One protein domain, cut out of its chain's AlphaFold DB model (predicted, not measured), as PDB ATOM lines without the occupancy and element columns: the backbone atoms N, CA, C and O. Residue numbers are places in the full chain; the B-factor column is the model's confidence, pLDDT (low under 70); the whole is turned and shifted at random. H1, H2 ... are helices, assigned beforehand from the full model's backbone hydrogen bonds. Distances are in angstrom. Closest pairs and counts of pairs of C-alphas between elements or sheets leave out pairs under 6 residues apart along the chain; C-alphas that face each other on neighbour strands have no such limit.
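What this domain is: This is residues 22 to 80 and 91 to 113 of the 115 residues of an uncharacterized protein of Mesocestoides corti (UniProt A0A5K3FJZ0). You will find little regular structure here: a loose frame of long loops, with H1 and short H3 packed together and H2 apart from both. Residues 37 to 51 lead from H1 to H2, residues 62 to 68 stick out, and the last stretch folds back on itself. The 82 printed residues hold three named helices, H1, H2, H3 in order, and no named strand; the class is all helix, with 31 residues in helices. The whole is loose, radius of gyration of the C-alphas 15.1 A, spanning 37 by 31 by 26 A.

How they stand to each other: Start at H1, residues 22 to 36; it touches H3, residues 93 to 97, closest at the C-alphas of Cys 30 and Leu 97, 5.8 A apart. H2, residues 52 to 62, is apart from H1 and H3. In H1, H2 and H3 every O i to N i+4 pair is within hydrogen-bond range. Residues 105 to 106 pair antiparallel with 111 to 112.

Where its parts are: Find C-alpha 22 at (102.561, 160.403, 176.145); H1 runs 20.9 A from there. H2 spans 15.1 A. H3 ends at C-alpha 97, (103.411, 170.827, 166.724).

The domain as a whole: The farthest C-alphas, Lys 63 and Glu 108, are 38.6 A apart. H1 to H2 is a long link; between H2 and H3, residues 81 to 90 are not printed, and C-alphas 80 and 91 are 20.3 A apart. No printed residue has pLDDT under 70.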
ATOM      1  N   GLU A  22     101.293 159.760 176.466       96.31
ATOM      2  CA  GLU A  22     102.561 160.403 176.145       96.31
ATOM      3  C   GLU A  22     102.405 161.370 174.960       96.31
ATOM      4  O   GLU A  22     102.910 162.489 175.009       96.31
ATOM      5  N   GLU A  23     101.634 160.994 173.933       96.12
ATOM      6  CA  GLU A  23     101.315 161.884 172.808       96.12
ATOM      7  C   GLU A  23     100.420 163.059 173.234       96.12
ATOM      8  O   GLU A  23     100.656 164.190 172.812       96.12
ATOM      9  N   ARG A  24      99.428 162.841 174.111       97.31
ATOM     10  CA  ARG A  24      98.612 163.930 174.684       97.31
ATOM     11  C   ARG A  24      99.471 164.919 175.463       97.31
ATOM     12  O   ARG A  24      99.308 166.126 175.296       97.31
ATOM     13  N   ASP A  25     100.389 164.416 176.282       97.25
ATOM     14  CA  ASP A  25     101.314 165.242 177.055       97.25
ATOM     15  C   ASP A  25     102.233 166.046 176.115       97.25
ATOM     16  O   ASP A  25     102.392 167.253 176.307       97.25
ATOM     17  N   ALA A  26     102.734 165.433 175.035       96.75
ATOM     18  CA  ALA A  26     103.530 166.116 174.012       96.75
ATOM     19  C   ALA A  26     102.744 167.222 173.284       96.75
ATOM     20  O   ALA A  26     103.250 168.336 173.131       96.75
ATOM     21  N   ILE A  27     101.489 166.965 172.890       97.00
ATOM     22  CA  ILE A  27     100.593 167.973 172.292       97.00
ATOM     23  C   ILE A  27     100.468 169.184 173.226       97.00
ATOM     24  O   ILE A  27     100.622 170.333 172.795       97.00
ATOM     25  N   MET A  28     100.210 168.936 174.513       98.06
ATOM     26  CA  MET A  28     100.054 169.995 175.509       98.06
ATOM     27  C   MET A  28     101.351 170.775 175.737       98.06
ATOM     28  O   MET A  28     101.316 172.006 175.802       98.06
ATOM     29  N   GLU A  29     102.489 170.088 175.817       97.75
ATOM     30  CA  GLU A  29     103.801 170.707 176.001       97.75
ATOM     31  C   GLU A  29     104.188 171.593 174.810       97.75
ATOM     32  O   GLU A  29     104.584 172.744 175.011       97.75
ATOM     33  N   CYS A  30     104.028 171.104 173.574       97.38
ATOM     34  CA  CYS A  30     104.306 171.881 172.365       97.38
ATOM     35  C   CYS A  30     103.452 173.153 172.313       97.38
ATOM     36  O   CYS A  30     103.974 174.256 172.121       97.38
ATOM     37  N   HIS A  31     102.143 173.030 172.555       97.44
ATOM     38  CA  HIS A  31     101.259 174.189 172.588       97.44
ATOM     39  C   HIS A  31     101.630 175.184 173.690       97.44
ATOM     40  O   HIS A  31     101.595 176.390 173.448       97.44
ATOM     41  N   MET A  32     101.973 174.709 174.887       97.69
ATOM     42  CA  MET A  32     102.400 175.566 175.992       97.69
ATOM     43  C   MET A  32     103.657 176.357 175.614       97.69
ATOM     44  O   MET A  32     103.625 177.586 175.667       97.69
ATOM     45  N   LYS A  33     104.707 175.682 175.124       96.50
ATOM     46  CA  LYS A  33     105.963 176.322 174.693       96.50
ATOM     47  C   LYS A  33     105.732 177.398 173.635       96.50
ATOM     48  O   LYS A  33     106.228 178.515 173.775       96.50
ATOM     49  N   LEU A  34     104.950 177.094 172.596       96.31
ATOM     50  CA  LEU A  34     104.648 178.060 171.537       96.31
ATOM     51  C   LEU A  34     103.872 179.272 172.064       96.31
ATOM     52  O   LEU A  34     104.173 180.406 171.695       96.31
ATOM     53  N   ARG A  35     102.887 179.051 172.943       97.06
ATOM     54  CA  ARG A  35     102.039 180.112 173.511       97.06
ATOM     55  C   ARG A  35     102.792 181.018 174.477       97.06
ATOM     56  O   ARG A  35     102.547 182.220 174.480       97.06
ATOM     57  N   GLU A  36     103.702 180.463 175.268       96.19
ATOM     58  CA  GLU A  36     104.586 181.227 176.155       96.19
ATOM     59  C   GLU A  36     105.650 182.009 175.370       96.19
ATOM     60  O   GLU A  36     106.045 183.106 175.766       96.19
ATOM     61  N   GLY A  37     106.098 181.463 174.236       94.50
ATOM     62  CA  GLY A  37     107.165 182.022 173.407       94.50
ATOM     63  C   GLY A  37     106.759 183.151 172.454       94.50
ATOM     64  O   GLY A  37     107.639 183.717 171.802       94.50
ATOM     65  N   VAL A  38     105.469 183.496 172.347       95.06
ATOM     66  CA  VAL A  38     104.978 184.459 171.342       95.06
ATOM     67  C   VAL A  38     105.638 185.840 171.450       95.06
ATOM     68  O   VAL A  38     105.934 186.344 172.541       95.06
ATOM     69  N   LYS A  39     105.847 186.478 170.292       94.12
ATOM     70  CA  LYS A  39     106.337 187.855 170.163       94.12
ATOM     71  C   LYS A  39     105.395 188.653 169.243       94.12
ATOM     72  O   LYS A  39     105.111 188.167 168.152       94.12
ATOM     73  N   PRO A  40     104.934 189.851 169.652       95.69
ATOM     74  CA  PRO A  40     105.100 190.451 170.982       95.69
ATOM     75  C   PRO A  40     104.444 189.608 172.091       95.69
ATOM     76  O   PRO A  40     103.597 188.759 171.825       95.69
ATOM     77  N   ALA A  41     104.874 189.811 173.340       97.38
ATOM     78  CA  ALA A  41     104.357 189.042 174.469       97.38
ATOM     79  C   ALA A  41     102.861 189.327 174.686       97.38
ATOM     80  O   ALA A  41     102.441 190.484 174.734       97.38
ATOM     81  N   ALA A  42     102.066 188.271 174.847       97.44
ATOM     82  CA  ALA A  42     100.633 188.384 175.083       97.44
ATOM     83  C   ALA A  42     100.323 188.601 176.573       97.44
ATOM     84  O   ALA A  42     100.858 187.906 177.435       97.44
ATOM     85  N   SER A  43      99.418 189.532 176.884       97.44
ATOM     86  CA  SER A  43      98.994 189.828 178.263       97.44
ATOM     87  C   SER A  43      97.882 188.909 178.787       97.44
ATOM     88  O   SER A  43      97.614 188.894 179.986       97.44
ATOM     89  N   ASN A  44      97.223 188.156 177.904       97.50
ATOM     90  CA  ASN A  44      96.026 187.363 178.198       97.50
ATOM     91  C   ASN A  44      96.046 185.968 177.540       97.50
ATOM     92  O   ASN A  44      95.000 185.419 177.186       97.50
ATOM     93  N   MET A  45      97.231 185.384 177.345       97.56
ATOM     94  CA  MET A  45      97.353 184.044 176.774       97.56
ATOM     95  C   MET A  45      96.941 182.983 177.803       97.56
ATOM     96  O   MET A  45      97.648 182.738 178.774       97.56
ATOM     97  N   HIS A  46      95.790 182.342 177.597       96.31
ATOM     98  CA  HIS A  46      95.312 181.292 178.501       96.31
ATOM     99  C   HIS A  46      96.147 180.008 178.397       96.31
ATOM    100  O   HIS A  46      96.548 179.609 177.299       96.31
ATOM    101  N   LEU A  47      96.349 179.330 179.528       95.38
ATOM    102  CA  LEU A  47      96.852 177.957 179.539       95.38
ATOM    103  C   LEU A  47      95.811 177.031 178.910       95.38
ATOM    104  O   LEU A  47      94.610 177.186 179.143       95.38
ATOM    105  N   LEU A  48      96.278 176.088 178.098       97.06
ATOM    106  CA  LEU A  48      95.416 175.067 177.522       97.06
ATOM    107  C   LEU A  48      95.305 173.878 178.475       97.06
ATOM    108  O   LEU A  48      96.224 173.581 179.236       97.06
ATOM    109  N   THR A  49      94.195 173.160 178.373       97.12
ATOM    110  CA  THR A  49      93.976 171.868 179.026       97.12
ATOM    111  C   THR A  49      93.506 170.868 177.987       97.12
ATOM    112  O   THR A  49      92.679 171.214 177.140       97.12
ATOM    113  N   TYR A  50      93.993 169.632 178.066       97.31
ATOM    114  CA  TYR A  50      93.534 168.577 177.172       97.31
ATOM    115  C   TYR A  50      92.046 168.283 177.415       97.31
ATOM    116  O   TYR A  50      91.632 168.126 178.564       97.31
ATOM    117  N   SER A  51      91.249 168.201 176.349       97.12
ATOM    118  CA  SER A  51      89.832 167.830 176.421       97.12
ATOM    119  C   SER A  51      89.603 166.555 175.629       97.12
ATOM    120  O   SER A  51      89.797 166.509 174.414       97.12
ATOM    121  N   THR A  52      89.147 165.520 176.328       96.50
ATOM    122  CA  THR A  52      88.755 164.251 175.711       96.50
ATOM    123  C   THR A  52      87.513 164.398 174.839       96.50
ATOM    124  O   THR A  52      87.355 163.669 173.868       96.50
ATOM    125  N   GLU A  53      86.648 165.367 175.135       96.31
ATOM    126  CA  GLU A  53      85.478 165.690 174.319       96.31
ATOM    127  C   GLU A  53      85.904 166.255 172.957       96.31
ATOM    128  O   GLU A  53      85.381 165.839 171.926       96.31
ATOM    129  N   VAL A  54      86.892 167.159 172.929       96.12
ATOM    130  CA  VAL A  54      87.438 167.703 171.672       96.12
ATOM    131  C   VAL A  54      88.225 166.640 170.898       96.12
ATOM    132  O   VAL A  54      88.108 166.578 169.676       96.12
ATOM    133  N   GLU A  55      88.961 165.758 171.583       96.38
ATOM    134  CA  GLU A  55      89.609 164.597 170.951       96.38
ATOM    135  C   GLU A  55      88.589 163.700 170.238       96.38
ATOM    136  O   GLU A  55      88.800 163.323 169.090       96.38
ATOM    137  N   GLN A  56      87.461 163.391 170.882       95.31
ATOM    138  CA  GLN A  56      86.407 162.568 170.279       95.31
ATOM    139  C   GLN A  56      85.795 163.224 169.038       95.31
ATOM    140  O   GLN A  56      85.469 162.530 168.074       95.31
ATOM    141  N   LEU A  57      85.662 164.554 169.031       95.06
ATOM    142  CA  LEU A  57      85.240 165.296 167.841       95.06
ATOM    143  C   LEU A  57      86.285 165.195 166.720       95.06
ATOM    144  O   LEU A  57      85.918 164.971 165.567       95.06
ATOM    145  N   ALA A  58      87.574 165.321 167.044       94.00
ATOM    146  CA  ALA A  58      88.652 165.159 166.073       94.00
ATOM    147  C   ALA A  58      88.677 163.736 165.488       94.00
ATOM    148  O   ALA A  58      88.684 163.590 164.269       94.00
ATOM    149  N   ASP A  59      88.598 162.703 166.332       93.00
ATOM    150  CA  ASP A  59      88.526 161.290 165.938       93.00
ATOM    151  C   ASP A  59      87.325 161.007 165.020       93.00
ATOM    152  O   ASP A  59      87.469 160.418 163.945       93.00
ATOM    153  N   ALA A  60      86.136 161.498 165.387       92.19
ATOM    154  CA  ALA A  60      84.934 161.363 164.569       92.19
ATOM    155  C   ALA A  60      85.069 162.050 163.201       92.19
ATOM    156  O   ALA A  60      84.571 161.530 162.197       92.19
ATOM    157  N   PHE A  61      85.741 163.203 163.143       91.12
ATOM    158  CA  PHE A  61      86.015 163.906 161.895       91.12
ATOM    159  C   PHE A  61      87.004 163.135 161.008       91.12
ATOM    160  O   PHE A  61      86.681 162.846 159.850       91.12
ATOM    161  N   VAL A  62      88.176 162.760 161.534       89.56
ATOM    162  CA  VAL A  62      89.251 162.148 160.729       89.56
ATOM    163  C   VAL A  62      88.906 160.734 160.256       89.56
ATOM    164  O   VAL A  62      89.300 160.359 159.154       89.56
ATOM    165  N   LYS A  63      88.074 159.983 160.997       89.38
ATOM    166  CA  LYS A  63      87.527 158.680 160.560       89.38
ATOM    167  C   LYS A  63      86.736 158.751 159.256       89.38
ATOM    168  O   LYS A  63      86.620 157.751 158.554       89.38
ATOM    169  N   GLY A  64      86.171 159.914 158.937       87.38
ATOM    170  CA  GLY A  64      85.443 160.126 157.691       87.38
ATOM    171  C   GLY A  64      86.341 160.343 156.472       87.38
ATOM    172  O   GLY A  64      85.806 160.403 155.366       87.38
ATOM    173  N   CYS A  65      87.659 160.512 156.656       86.19
ATOM    174  CA  CYS A  65      88.615 160.882 155.605       86.19
ATOM    175  C   CYS A  65      88.119 162.047 154.728       86.19
ATOM    176  O   CYS A  65      88.337 162.073 153.516       86.19
ATOM    177  N   ASN A  66      87.388 162.991 155.328       84.38
ATOM    178  CA  ASN A  66      86.792 164.097 154.598       84.38
ATOM    179  C   ASN A  66      87.847 165.198 154.405       84.38
ATOM    180  O   ASN A  66      88.402 165.664 155.399       84.38
ATOM    181  N   PRO A  67      88.107 165.657 153.167       82.88
ATOM    182  CA  PRO A  67      89.094 166.707 152.914       82.88
ATOM    183  C   PRO A  67      88.689 168.077 153.476       82.88
ATOM    184  O   PRO A  67      89.474 169.019 153.423       82.88
ATOM    185  N   SER A  68      87.453 168.242 153.955       87.94
ATOM    186  CA  SER A  68      86.936 169.515 154.451       87.94
ATOM    187  C   SER A  68      86.331 169.370 155.841       87.94
ATOM    188  O   SER A  68      85.427 168.558 156.063       87.94
ATOM    189  N   PHE A  69      86.797 170.205 156.774       89.00
ATOM    190  CA  PHE A  69      86.267 170.244 158.133       89.00
ATOM    191  C   PHE A  69      84.793 170.687 158.146       89.00
ATOM    192  O   PHE A  69      84.463 171.750 157.609       89.00
ATOM    193  N   PRO A  70      83.885 169.905 158.756       89.50
ATOM    194  CA  PRO A  70      82.445 170.137 158.702       89.50
ATOM    195  C   PRO A  70      81.985 171.185 159.732       89.50
ATOM    196  O   PRO A  70      81.117 170.915 160.562       89.50
ATOM    197  N   SER A  71      82.530 172.401 159.656       88.25
ATOM    198  CA  SER A  71      82.267 173.505 160.600       88.25
ATOM    199  C   SER A  71      80.798 173.935 160.690       88.25
ATOM    200  O   SER A  71      80.398 174.573 161.662       88.25
ATOM    201  N   SER A  72      79.982 173.595 159.690       89.81
ATOM    202  CA  SER A  72      78.546 173.887 159.670       89.81
ATOM    203  C   SER A  72      77.717 172.967 160.566       89.81
ATOM    204  O   SER A  72      76.574 173.308 160.878       89.81
ATOM    205  N   LYS A  73      78.247 171.808 160.980       93.12
ATOM    206  CA  LYS A  73      77.509 170.908 161.868       93.12
ATOM    207  C   LYS A  73      77.575 171.405 163.309       93.12
ATOM    208  O   LYS A  73      78.596 171.912 163.772       93.12
ATOM    209  N   SER A  74      76.467 171.245 164.027       94.38
ATOM    210  CA  SER A  74      76.287 171.796 165.372       94.38
ATOM    211  C   SER A  74      77.312 171.299 166.388       94.38
ATOM    212  O   SER A  74      77.692 172.058 167.275       94.38
ATOM    213  N   GLU A  75      77.770 170.055 166.256       93.94
ATOM    214  CA  GLU A  75      78.748 169.434 167.148       93.94
ATOM    215  C   GLU A  75      80.149 170.054 167.037       93.94
ATOM    216  O   GLU A  75      80.900 170.013 168.005       93.94
ATOM    217  N   TYR A  76      80.479 170.698 165.911       93.81
ATOM    218  CA  TYR A  76      81.753 171.406 165.710       93.81
ATOM    219  C   TYR A  76      81.627 172.919 165.922       93.81
ATOM    220  O   TYR A  76      82.553 173.682 165.636       93.81
ATOM    221  N   LYS A  77      80.480 173.388 166.424       91.94
ATOM    222  CA  LYS A  77      80.276 174.807 166.699       91.94
ATOM    223  C   LYS A  77      81.290 175.278 167.743       91.94
ATOM    224  O   LYS A  77      81.374 174.721 168.830       91.94
ATOM    225  N   ASN A  78      82.003 176.358 167.425       89.81
ATOM    226  CA  ASN A  78      83.070 176.941 168.250       89.81
ATOM    227  C   ASN A  78      84.315 176.050 168.425       89.81
ATOM    228  O   ASN A  78      85.126 176.319 169.309       89.81
ATOM    229  N   VAL A  79      84.490 175.023 167.590       93.50
ATOM    230  CA  VAL A  79      85.705 174.202 167.559       93.50
ATOM    231  C   VAL A  79      86.551 174.624 166.361       93.50
ATOM    232  O   VAL A  79      86.073 174.660 165.228       93.50
ATOM    233  N   GLY A  80      87.808 174.975 166.623       91.38
ATOM    234  CA  GLY A  80      88.825 175.148 165.588       91.38
ATOM    235  C   GLY A  80      89.557 173.835 165.326       91.38
ATOM    236  O   GLY A  80      89.567 172.949 166.177       91.38
ATOM    237  N   LEU A  91     103.041 160.672 161.113       88.94
ATOM    238  CA  LEU A  91     103.700 161.853 161.662       88.94
ATOM    239  C   LEU A  91     103.826 161.749 163.184       88.94
ATOM    240  O   LEU A  91     102.918 161.254 163.852       88.94
ATOM    241  N   ASP A  92     104.929 162.270 163.713       91.38
ATOM    242  CA  ASP A  92     105.121 162.469 165.145       91.38
ATOM    243  C   ASP A  92     104.516 163.814 165.589       91.38
ATOM    244  O   ASP A  92     104.672 164.841 164.919       91.38
ATOM    245  N   TYR A  93     103.805 163.825 166.720       92.50
ATOM    246  CA  TYR A  93     103.157 165.041 167.226       92.50
ATOM    247  C   TYR A  93     104.157 166.144 167.576       92.50
ATOM    248  O   TYR A  93     103.856 167.320 167.368       92.50
ATOM    249  N   HIS A  94     105.334 165.794 168.090       93.12
ATOM    250  CA  HIS A  94     106.364 166.759 168.447       93.12
ATOM    251  C   HIS A  94     106.924 167.432 167.190       93.12
ATOM    252  O   HIS A  94     107.037 168.659 167.147       93.12
ATOM    253  N   ASP A  95     107.192 166.658 166.140       89.81
ATOM    254  CA  ASP A  95     107.707 167.185 164.872       89.81
ATOM    255  C   ASP A  95     106.734 168.173 164.221       89.81
ATOM    256  O   ASP A  95     107.147 169.224 163.727       89.81
ATOM    257  N   VAL A  96     105.433 167.879 164.275       90.62
ATOM    258  CA  VAL A  96     104.396 168.722 163.663       90.62
ATOM    259  C   VAL A  96     104.046 169.942 164.519       90.62
ATOM    260  O   VAL A  96     103.776 171.012 163.972       90.62
ATOM    261  N   LEU A  97     104.008 169.809 165.850       93.88
ATOM    262  CA  LEU A  97     103.411 170.827 166.724       93.88
ATOM    263  C   LEU A  97     104.414 171.681 167.495       93.88
ATOM    264  O   LEU A  97     104.045 172.778 167.902       93.88
ATOM    265  N   CYS A  98     105.648 171.236 167.736       94.50
ATOM    266  CA  CYS A  98     106.586 172.015 168.556       94.50
ATOM    267  C   CYS A  98     107.325 173.108 167.771       94.50
ATOM    268  O   CYS A  98     107.820 174.055 168.380       94.50
ATOM    269  N   ASN A  99     107.393 173.004 166.441       89.50
ATOM    270  CA  ASN A  99     108.193 173.893 165.589       89.50
ATOM    271  C   ASN A  99     107.342 174.593 164.518       89.50
ATOM    272  O   ASN A  99     107.726 174.657 163.352       89.50
ATOM    273  N   VAL A 100     106.169 175.104 164.904       88.94
ATOM    274  CA  VAL A 100     105.290 175.842 163.986       88.94
ATOM    275  C   VAL A 100     105.920 177.189 163.633       88.94
ATOM    276  O   VAL A 100     106.142 178.030 164.508       88.94
ATOM    277  N   ASP A 101     106.189 177.392 162.344       87.94
ATOM    278  CA  ASP A 101     106.744 178.637 161.823       87.94
ATOM    279  C   ASP A 101     105.717 179.779 161.869       87.94
ATOM    280  O   ASP A 101     104.540 179.610 161.545       87.94
ATOM    281  N   ASN A 102     106.179 180.963 162.267       89.12
ATOM    282  CA  ASN A 102     105.400 182.197 162.287       89.12
ATOM    283  C   ASN A 102     106.053 183.331 161.481       89.12
ATOM    284  O   ASN A 102     105.533 184.445 161.483       89.12
ATOM    285  N   THR A 103     107.165 183.070 160.785       91.75
ATOM    286  CA  THR A 103     107.951 184.100 160.087       91.75
ATOM    287  C   THR A 103     107.194 184.771 158.943       91.75
ATOM    288  O   THR A 103     107.464 185.927 158.618       91.75
ATOM    289  N   SER A 104     106.204 184.088 158.365       93.69
ATOM    290  CA  SER A 104     105.320 184.630 157.330       93.69
ATOM    291  C   SER A 104     104.171 185.482 157.880       93.69
ATOM    292  O   SER A 104     103.446 186.096 157.095       93.69
ATOM    293  N   TYR A 105     103.989 185.559 159.201       94.44
ATOM    294  CA  TYR A 105     102.922 186.329 159.834       94.44
ATOM    295  C   TYR A 105     103.455 187.611 160.484       94.44
ATOM    296  O   TYR A 105     104.422 187.607 161.239       94.44
ATOM    297  N   THR A 106     102.792 188.735 160.218       95.88
ATOM    298  CA  THR A 106     103.084 190.039 160.826       95.88
ATOM    299  C   THR A 106     101.950 190.424 161.771       95.88
ATOM    300  O   THR A 106     100.803 190.594 161.354       95.88
ATOM    301  N   TYR A 107     102.271 190.558 163.060       95.19
ATOM    302  CA  TYR A 107     101.281 190.805 164.109       95.19
ATOM    303  C   TYR A 107     100.687 192.218 164.035       95.19
ATOM    304  O   TYR A 107      99.483 192.387 164.197       95.19
ATOM    305  N   GLU A 108     101.510 193.231 163.754       96.38
ATOM    306  CA  GLU A 108     101.151 194.655 163.824       96.38
ATOM    307  C   GLU A 108     100.010 195.037 162.877       96.38
ATOM    308  O   GLU A 108      99.207 195.915 163.186       96.38
ATOM    309  N   ASN A 109      99.945 194.388 161.718       96.50
ATOM    310  CA  ASN A 109      98.947 194.636 160.681       96.50
ATOM    311  C   ASN A 109      98.065 193.408 160.396       96.50
ATOM    312  O   ASN A 109      97.231 193.475 159.495       96.50
ATOM    313  N   ASN A 110      98.222 192.321 161.163       95.69
ATOM    314  CA  ASN A 110      97.466 191.076 161.018       95.69
ATOM    315  C   ASN A 110      97.514 190.515 159.580       95.69
ATOM    316  O   ASN A 110      96.483 190.155 159.005       95.69
ATOM    317  N   THR A 111      98.707 190.473 158.974       96.12
ATOM    318  CA  THR A 111      98.903 189.957 157.607       96.12
ATOM    319  C   THR A 111      99.731 188.682 157.584       96.12
ATOM    320  O   THR A 111     100.758 188.600 158.251       96.12
ATOM    321  N   CYS A 112      99.317 187.724 156.755       94.25
ATOM    322  CA  CYS A 112     100.096 186.541 156.405       94.25
ATOM    323  C   CYS A 112     100.601 186.681 154.965       94.25
ATOM    324  O   CYS A 112      99.803 186.904 154.054       94.25
ATOM    325  N   HIS A 113     101.910 186.550 154.766       91.94
ATOM    326  CA  HIS A 113     102.574 186.708 153.465       91.94
ATOM    327  C   HIS A 113     102.627 185.411 152.647       91.94
ATOM    328  O   HIS A 113     103.107 185.421 151.517       91.94
TER     329      HIS A 113